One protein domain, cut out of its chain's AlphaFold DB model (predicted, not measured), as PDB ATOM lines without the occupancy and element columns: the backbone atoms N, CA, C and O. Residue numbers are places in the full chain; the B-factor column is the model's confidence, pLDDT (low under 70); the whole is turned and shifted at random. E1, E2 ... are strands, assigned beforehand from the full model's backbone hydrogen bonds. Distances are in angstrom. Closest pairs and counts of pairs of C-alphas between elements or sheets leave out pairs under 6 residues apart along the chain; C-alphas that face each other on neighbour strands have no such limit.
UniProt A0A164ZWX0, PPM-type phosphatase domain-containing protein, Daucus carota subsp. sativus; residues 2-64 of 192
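This is residues 2 to 64 of the 192 residues of the protein "PPM-type phosphatase domain-containing protein" of Daucus carota subsp. sativus (UniProt A0A164ZWX0). There is little regular structure here: one small hairpin of two strands, E1 and E2, forms one side, and the long looping stretch of residues 19 to 64, which has no named element, makes up most of the rest. The loop round Lys 43 and the tail ending at Thr 64 lie at opposite ends of the longest axis. The printed part has 63 residues, no named helix and two strands, E1 then E2, antiparallel; the class is all strand, with only 8 residues in named elements. The whole is compact, with a radius of gyration of the C-alphas of 11.7 A and spans of 36 by 26 by 23 A.

E1, residues 9 to 12, begins at C-alpha 9 (44.780, -45.889, 30.839) and is 9.6 A long. E2, residues 15 to 18, is 10.2 A long and ends at C-alpha 18 (47.114, -46.459, 27.028).

E1 and E2 form a hairpin with a tight link, their directions 142 degrees apart. C-alphas 11 and 16 face each other at 4.4 A. N 10 and O 17, 2.9 A apart, and N 17 and O 10, 2.8 A, are within hydrogen-bond range.

The C-alphas farthest apart, of Lys 43 and Thr 64, are 37.8 A apart. The printed part has no cut. Its mean pLDDT is 86.8, and no printed residue is under 70.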
ATOM      1  N   HIS A   2      50.281 -37.546  33.367       81.44
ATOM      2  CA  HIS A   2      49.023 -36.969  32.847       81.44
ATOM      3  C   HIS A   2      48.001 -36.791  33.980       81.44
ATOM      4  O   HIS A   2      47.021 -37.523  34.062       81.44
ATOM      5  N   LEU A   3      48.284 -35.884  34.917       76.88
ATOM      6  CA  LEU A   3      47.474 -35.700  36.133       76.88
ATOM      7  C   LEU A   3      46.053 -35.179  35.848       76.88
ATOM      8  O   LEU A   3      45.157 -35.341  36.667       76.88
ATOM      9  N   ASP A   4      45.863 -34.572  34.686       82.31
ATOM     10  CA  ASP A   4      44.618 -34.002  34.177       82.31
ATOM     11  C   ASP A   4      43.780 -34.987  33.343       82.31
ATOM     12  O   ASP A   4      42.638 -34.688  33.005       82.31
ATOM     13  N   ASP A   5      44.323 -36.162  33.020       81.62
ATOM     14  CA  ASP A   5      43.665 -37.154  32.171       81.62
ATOM     15  C   ASP A   5      43.453 -38.460  32.940       81.62
ATOM     16  O   ASP A   5      44.233 -39.412  32.859       81.62
ATOM     17  N   SER A   6      42.345 -38.525  33.682       79.81
ATOM     18  CA  SER A   6      41.920 -39.732  34.406       79.81
ATOM     19  C   SER A   6      41.586 -40.912  33.483       79.81
ATOM     20  O   SER A   6      41.414 -42.036  33.951       79.81
ATOM     21  N   ARG A   7      41.520 -40.678  32.166       82.88
ATOM     22  CA  ARG A   7      41.199 -41.652  31.120       82.88
ATOM     23  C   ARG A   7      42.418 -41.967  30.249       82.88
ATOM     24  O   ARG A   7      42.297 -42.354  29.086       82.88
ATOM     25  N   ILE A   8      43.620 -41.799  30.796       88.00
ATOM     26  CA  ILE A   8      44.867 -42.102  30.092       88.00
ATOM     27  C   ILE A   8      45.068 -43.610  29.892       88.00
ATOM     28  O   ILE A   8      45.539 -44.036  28.836       88.00
ATOM     29  N   VAL A   9      44.665 -44.426  30.868       90.19
ATOM     30  CA  VAL A   9      44.780 -45.889  30.839       90.19
ATOM     31  C   VAL A   9      43.421 -46.548  31.037       90.19
ATOM     32  O   VAL A   9      42.615 -46.117  31.855       90.19
ATOM     33  N   TYR A  10      43.183 -47.623  30.291       89.12
ATOM     34  CA  TYR A  10      41.968 -48.427  30.367       89.12
ATOM     35  C   TYR A  10      42.337 -49.888  30.570       89.12
ATOM     36  O   TYR A  10      43.214 -50.408  29.877       89.12
ATOM     37  N   GLN A  11      41.634 -50.576  31.464       89.62
ATOM     38  CA  GLN A  11      41.766 -52.021  31.590       89.62
ATOM     39  C   GLN A  11      40.918 -52.706  30.510       89.62
ATOM     40  O   GLN A  11      39.714 -52.471  30.398       89.62
ATOM     41  N   ARG A  12      41.536 -53.556  29.687       82.88
ATOM     42  CA  ARG A  12      40.853 -54.378  28.678       82.88
ATOM     43  C   ARG A  12      41.409 -55.790  28.725       82.88
ATOM     44  O   ARG A  12      42.608 -55.972  28.555       82.88
ATOM     45  N   ARG A  13      40.533 -56.786  28.901       78.69
ATOM     46  CA  ARG A  13      40.908 -58.215  28.960       78.69
ATOM     47  C   ARG A  13      42.034 -58.488  29.975       78.69
ATOM     48  O   ARG A  13      43.012 -59.145  29.655       78.69
ATOM     49  N   GLY A  14      41.917 -57.917  31.175       83.50
ATOM     50  CA  GLY A  14      42.875 -58.124  32.269       83.50
ATOM     51  C   GLY A  14      44.161 -57.292  32.203       83.50
ATOM     52  O   GLY A  14      44.861 -57.221  33.205       83.50
ATOM     53  N   VAL A  15      44.442 -56.596  31.095       86.00
ATOM     54  CA  VAL A  15      45.662 -55.786  30.927       86.00
ATOM     55  C   VAL A  15      45.359 -54.294  30.804       86.00
ATOM     56  O   VAL A  15      44.324 -53.893  30.263       86.00
ATOM     57  N   TRP A  16      46.270 -53.457  31.297       90.94
ATOM     58  CA  TRP A  16      46.183 -52.001  31.177       90.94
ATOM     59  C   TRP A  16      46.691 -51.535  29.816       90.94
ATOM     60  O   TRP A  16      47.737 -51.975  29.347       90.94
ATOM     61  N   ARG A  17      45.945 -50.633  29.173       91.94
ATOM     62  CA  ARG A  17      46.274 -50.094  27.852       91.94
ATOM     63  C   ARG A  17      46.139 -48.581  27.814       91.94
ATOM     64  O   ARG A  17      45.100 -48.042  28.201       91.94
ATOM     65  N   ILE A  18      47.142 -47.903  27.273       91.50
ATOM     66  CA  ILE A  18      47.114 -46.459  27.028       91.50
ATOM     67  C   ILE A  18      46.063 -46.170  25.963       91.50
ATOM     68  O   ILE A  18      46.052 -46.798  24.899       91.50
ATOM     69  N   LYS A  19      45.123 -45.280  26.298       88.56
ATOM     70  CA  LYS A  19      43.935 -44.949  25.495       88.56
ATOM     71  C   LYS A  19      43.122 -46.170  25.031       88.56
ATOM     72  O   LYS A  19      42.355 -46.098  24.077       88.56
ATOM     73  N   GLY A  20      43.274 -47.313  25.711       88.25
ATOM     74  CA  GLY A  20      42.621 -48.574  25.353       88.25
ATOM     75  C   GLY A  20      43.227 -49.282  24.137       88.25
ATOM     76  O   GLY A  20      42.642 -50.260  23.666       88.25
ATOM     77  N   MET A  21      44.380 -48.816  23.645       88.00
ATOM     78  CA  MET A  21      44.993 -49.267  22.393       88.00
ATOM     79  C   MET A  21      46.233 -50.127  22.648       88.00
ATOM     80  O   MET A  21      46.227 -51.324  22.349       88.00
ATOM     81  N   ILE A  22      47.265 -49.555  23.266       90.69
ATOM     82  CA  ILE A  22      48.597 -50.163  23.378       90.69
ATOM     83  C   ILE A  22      48.963 -50.469  24.834       90.69
ATOM     84  O   ILE A  22      48.582 -49.730  25.736       90.69
ATOM     85  N   GLN A  23      49.672 -51.574  25.070       92.12
ATOM     86  CA  GLN A  23      50.036 -52.052  26.414       92.12
ATOM     87  C   GLN A  23      51.412 -51.551  26.892       92.12
ATOM     88  O   GLN A  23      51.762 -51.714  28.056       92.12
ATOM     89  N   VAL A  24      52.179 -50.896  26.020       93.31
ATOM     90  CA  VAL A  24      53.478 -50.298  26.353       93.31
ATOM     91  C   VAL A  24      53.367 -48.784  26.487       93.31
ATOM     92  O   VAL A  24      52.519 -48.156  25.860       93.31
ATOM     93  N   SER A  25      54.249 -48.191  27.294       92.75
ATOM     94  CA  SER A  25      54.366 -46.733  27.463       92.75
ATOM     95  C   SER A  25      55.404 -46.092  26.545       92.75
ATOM     96  O   SER A  25      55.466 -44.862  26.432       92.75
ATOM     97  N   ARG A  26      56.210 -46.917  25.865       95.12
ATOM     98  CA  ARG A  26      57.182 -46.476  24.870       95.12
ATOM     99  C   ARG A  26      57.158 -47.396  23.657       95.12
ATOM    100  O   ARG A  26      57.158 -48.611  23.827       95.12
ATOM    101  N   ALA A  27      57.150 -46.823  22.459       95.31
ATOM    102  CA  ALA A  27      57.282 -47.556  21.203       95.31
ATOM    103  C   ALA A  27      57.807 -46.644  20.088       95.31
ATOM    104  O   ALA A  27      57.601 -45.427  20.101       95.31
ATOM    105  N   ILE A  28      58.443 -47.239  19.082       95.25
ATOM    106  CA  ILE A  28      58.708 -46.584  17.795       95.25
ATOM    107  C   ILE A  28      57.430 -46.676  16.946       95.25
ATOM    108  O   ILE A  28      56.710 -47.665  17.029       95.25
ATOM    109  N   GLY A  29      57.124 -45.654  16.139       93.25
ATOM    110  CA  GLY A  29      55.859 -45.585  15.392       93.25
ATOM    111  C   GLY A  29      54.730 -44.943  16.204       93.25
ATOM    112  O   GLY A  29      54.993 -43.983  16.926       93.25
ATOM    113  N   ASP A  30      53.492 -45.425  16.051       92.31
ATOM    114  CA  ASP A  30      52.286 -44.942  16.756       92.31
ATOM    115  C   ASP A  30      52.179 -43.408  16.854       92.31
ATOM    116  O   ASP A  30      51.902 -42.843  17.912       92.31
ATOM    117  N   ALA A  31      52.437 -42.715  15.741       92.25
ATOM    118  CA  ALA A  31      52.524 -41.253  15.704       92.25
ATOM    119  C   ALA A  31      51.233 -40.564  16.194       92.25
ATOM    120  O   ALA A  31      51.302 -39.549  16.880       92.25
ATOM    121  N   TYR A  32      50.075 -41.185  15.945       90.38
ATOM    122  CA  TYR A  32      48.758 -40.743  16.418       90.38
ATOM    123  C   TYR A  32      48.617 -40.719  17.957       90.38
ATOM    124  O   TYR A  32      47.708 -40.081  18.475       90.38
ATOM    125  N   LEU A  33      49.505 -41.395  18.705       92.19
ATOM    126  CA  LEU A  33      49.588 -41.346  20.177       92.19
ATOM    127  C   LEU A  33      50.636 -40.348  20.694       92.19
ATOM    128  O   LEU A  33      50.871 -40.251  21.903       92.19
ATOM    129  N   LYS A  34      51.300 -39.627  19.791       93.00
ATOM    130  CA  LYS A  34      52.415 -38.731  20.107       93.00
ATOM    131  C   LYS A  34      52.099 -37.297  19.729       93.00
ATOM    132  O   LYS A  34      52.339 -36.416  20.543       93.00
ATOM    133  N   ASP A  35      51.523 -37.086  18.551       90.12
ATOM    134  CA  ASP A  35      51.184 -35.757  18.051       90.12
ATOM    135  C   ASP A  35      49.711 -35.697  17.610       90.12
ATOM    136  O   ASP A  35      49.278 -36.565  16.840       90.12
ATOM    137  N   PRO A  36      48.936 -34.692  18.063       87.00
ATOM    138  CA  PRO A  36      47.574 -34.471  17.587       87.00
ATOM    139  C   PRO A  36      47.478 -34.293  16.065       87.00
ATOM    140  O   PRO A  36      46.458 -34.682  15.494       87.00
ATOM    141  N   GLU A  37      48.515 -33.772  15.400       88.38
ATOM    142  CA  GLU A  37      48.563 -33.604  13.939       88.38
ATOM    143  C   GLU A  37      48.448 -34.945  13.196       88.38
ATOM    144  O   GLU A  37      47.853 -35.022  12.122       88.38
ATOM    145  N   TYR A  38      48.931 -36.035  13.798       88.06
ATOM    146  CA  TYR A  38      48.836 -37.382  13.231       88.06
ATOM    147  C   TYR A  38      47.564 -38.130  13.652       88.06
ATOM    148  O   TYR A  38      47.469 -39.342  13.440       88.06
ATOM    149  N   THR A  39      46.579 -37.447  14.249       82.00
ATOM    150  CA  THR A  39      45.287 -38.066  14.574       82.00
ATOM    151  C   THR A  39      44.588 -38.497  13.285       82.00
ATOM    152  O   THR A  39      44.331 -37.693  12.394       82.00
ATOM    153  N   LEU A  40      44.255 -39.785  13.183       80.25
ATOM    154  CA  LEU A  40      43.657 -40.352  11.978       80.25
ATOM    155  C   LEU A  40      42.126 -40.213  11.972       80.25
ATOM    156  O   LEU A  40      41.464 -40.336  13.010       80.25
ATOM    157  N   ASP A  41      41.565 -40.005  10.772       76.94
ATOM    158  CA  ASP A  41      40.116 -39.968  10.527       76.94
ATOM    159  C   ASP A  41      39.448 -41.237  11.082       76.94
ATOM    160  O   ASP A  41      40.013 -42.334  11.079       76.94
ATOM    161  N   ARG A  42      38.198 -41.098  11.515       75.19
ATOM    162  CA  ARG A  42      37.329 -42.144  12.056       75.19
ATOM    163  C   ARG A  42      37.149 -43.334  11.109       75.19
ATOM    164  O   ARG A  42      36.827 -44.428  11.561       75.19
ATOM    165  N   LYS A  43      37.417 -43.158   9.809       79.19
ATOM    166  CA  LYS A  43      37.497 -44.254   8.822       79.19
ATOM    167  C   LYS A  43      38.625 -45.247   9.127       79.19
ATOM    168  O   LYS A  43      38.527 -46.420   8.779       79.19
ATOM    169  N   CYS A  44      39.674 -44.808   9.817       75.81
ATOM    170  CA  CYS A  44      40.790 -45.636  10.251       75.81
ATOM    171  C   CYS A  44      40.531 -46.229  11.648       75.81
ATOM    172  O   CYS A  44      41.257 -45.967  12.604       75.81
ATOM    173  N   LEU A  45      39.477 -47.046  11.775       72.06
ATOM    174  CA  LEU A  45      38.931 -47.521  13.061       72.06
ATOM    175  C   LEU A  45      39.960 -48.146  14.016       72.06
ATOM    176  O   LEU A  45      39.793 -48.071  15.229       72.06
ATOM    177  N   ARG A  46      41.020 -48.770  13.488       76.19
ATOM    178  CA  ARG A  46      42.057 -49.411  14.309       76.19
ATOM    179  C   ARG A  46      42.958 -48.408  15.035       76.19
ATOM    180  O   ARG A  46      43.469 -48.736  16.101       76.19
ATOM    181  N   PHE A  47      43.156 -47.228  14.455       80.69
ATOM    182  CA  PHE A  47      44.073 -46.198  14.950       80.69
ATOM    183  C   PHE A  47      43.344 -44.917  15.376       80.69
ATOM    184  O   PHE A  47      43.964 -43.952  15.811       80.69
ATOM    185  N   HIS A  48      42.020 -44.907  15.247       82.31
ATOM    186  CA  HIS A  48      41.195 -43.784  15.633       82.31
ATOM    187  C   HIS A  48      41.080 -43.685  17.156       82.31
ATOM    188  O   HIS A  48      40.658 -44.625  17.834       82.31
ATOM    189  N   LEU A  49      41.415 -42.509  17.673       80.06
ATOM    190  CA  LEU A  49      41.190 -42.141  19.060       80.06
ATOM    191  C   LEU A  49      39.794 -41.543  19.209       80.06
ATOM    192  O   LEU A  49      39.426 -40.638  18.466       80.06
ATOM    193  N   SER A  50      39.034 -42.007  20.204       76.31
ATOM    194  CA  SER A  50      37.711 -41.441  20.507       76.31
ATOM    195  C   SER A  50      37.779 -39.973  20.934       76.31
ATOM    196  O   SER A  50      36.813 -39.239  20.760       76.31
ATOM    197  N   GLU A  51      38.911 -39.556  21.500       78.50
ATOM    198  CA  GLU A  51      39.205 -38.182  21.891       78.50
ATOM    199  C   GLU A  51      40.640 -37.850  21.481       78.50
ATOM    200  O   GLU A  51      41.544 -38.666  21.681       78.50
ATOM    201  N   SER A  52      40.849 -36.660  20.914       77.06
ATOM    202  CA  SER A  52      42.195 -36.208  20.554       77.06
ATOM    203  C   SER A  52      43.062 -36.069  21.807       77.06
ATOM    204  O   SER A  52      42.589 -35.682  22.877       77.06
ATOM    205  N   ILE A  53      44.340 -36.412  21.679       86.38
ATOM    206  CA  ILE A  53      45.315 -36.218  22.749       86.38
ATOM    207  C   ILE A  53      45.703 -34.739  22.823       86.38
ATOM    208  O   ILE A  53      45.823 -34.073  21.807       86.38
ATOM    209  N   LEU A  54      45.920 -34.213  24.029       85.19
ATOM    210  CA  LEU A  54      46.415 -32.838  24.211       85.19
ATOM    211  C   LEU A  54      47.946 -32.761  24.216       85.19
ATOM    212  O   LEU A  54      48.532 -31.706  24.002       85.19
ATOM    213  N   ARG A  55      48.594 -33.881  24.534       88.44
ATOM    214  CA  ARG A  55      50.043 -34.029  24.672       88.44
ATOM    215  C   ARG A  55      50.420 -35.493  24.403       88.44
ATOM    216  O   ARG A  55      49.546 -36.351  24.572       88.44
ATOM    217  N   PRO A  56      51.683 -35.803  24.060       91.44
ATOM    218  CA  PRO A  56      52.111 -37.176  23.801       91.44
ATOM    219  C   PRO A  56      51.757 -38.107  24.963       91.44
ATOM    220  O   PRO A  56      52.121 -37.825  26.106       91.44
ATOM    221  N   VAL A  57      51.061 -39.209  24.676       92.56
ATOM    222  CA  VAL A  57      50.718 -40.246  25.671       92.56
ATOM    223  C   VAL A  57      51.665 -41.445  25.608       92.56
ATOM    224  O   VAL A  57      51.664 -42.294  26.498       92.56
ATOM    225  N   LEU A  58      52.487 -41.501  24.559       93.44
ATOM    226  CA  LEU A  58      53.490 -42.526  24.314       93.44
ATOM    227  C   LEU A  58      54.845 -41.869  24.045       93.44
ATOM    228  O   LEU A  58      54.928 -40.839  23.378       93.44
ATOM    229  N   ARG A  59      55.926 -42.476  24.532       94.38
ATOM    230  CA  ARG A  59      57.298 -42.026  24.252       94.38
ATOM    231  C   ARG A  59      57.979 -42.915  23.214       94.38
ATOM    232  O   ARG A  59      57.534 -44.028  22.964       94.38
ATOM    233  N   ALA A  60      59.050 -42.428  22.595       95.62
ATOM    234  CA  ALA A  60      59.860 -43.214  21.659       95.62
ATOM    235  C   ALA A  60      61.288 -43.455  22.162       95.62
ATOM    236  O   ALA A  60      62.000 -44.279  21.597       95.62
ATOM    237  N   ASP A  61      61.714 -42.734  23.198       94.88
ATOM    238  CA  ASP A  61      63.074 -42.831  23.702       94.88
ATOM    239  C   ASP A  61      63.294 -44.137  24.488       94.88
ATOM    240  O   ASP A  61      62.465 -44.513  25.334       94.88
ATOM    241  N   PRO A  62      64.403 -44.846  24.225       95.38
ATOM    242  CA  PRO A  62      64.741 -46.054  24.957       95.38
ATOM    243  C   PRO A  62      65.211 -45.723  26.378       95.38
ATOM    244  O   PRO A  62      65.577 -44.593  26.698       95.38
ATOM    245  N   SER A  63      65.237 -46.738  27.239       93.06
ATOM    246  CA  SER A  63      66.052 -46.694  28.455       93.06
ATOM    247  C   SER A  63      67.415 -47.296  28.132       93.06
ATOM    248  O   SER A  63      67.478 -48.421  27.639       93.06
ATOM    249  N   THR A  64      68.489 -46.558  28.390       92.81
ATOM    250  CA  THR A  64      69.863 -46.994  28.128       92.81
ATOM    251  C   THR A  64      70.574 -47.306  29.436       92.81
ATOM    252  O   THR A  64      70.470 -46.558  30.406       92.81
TER     253      THR A  64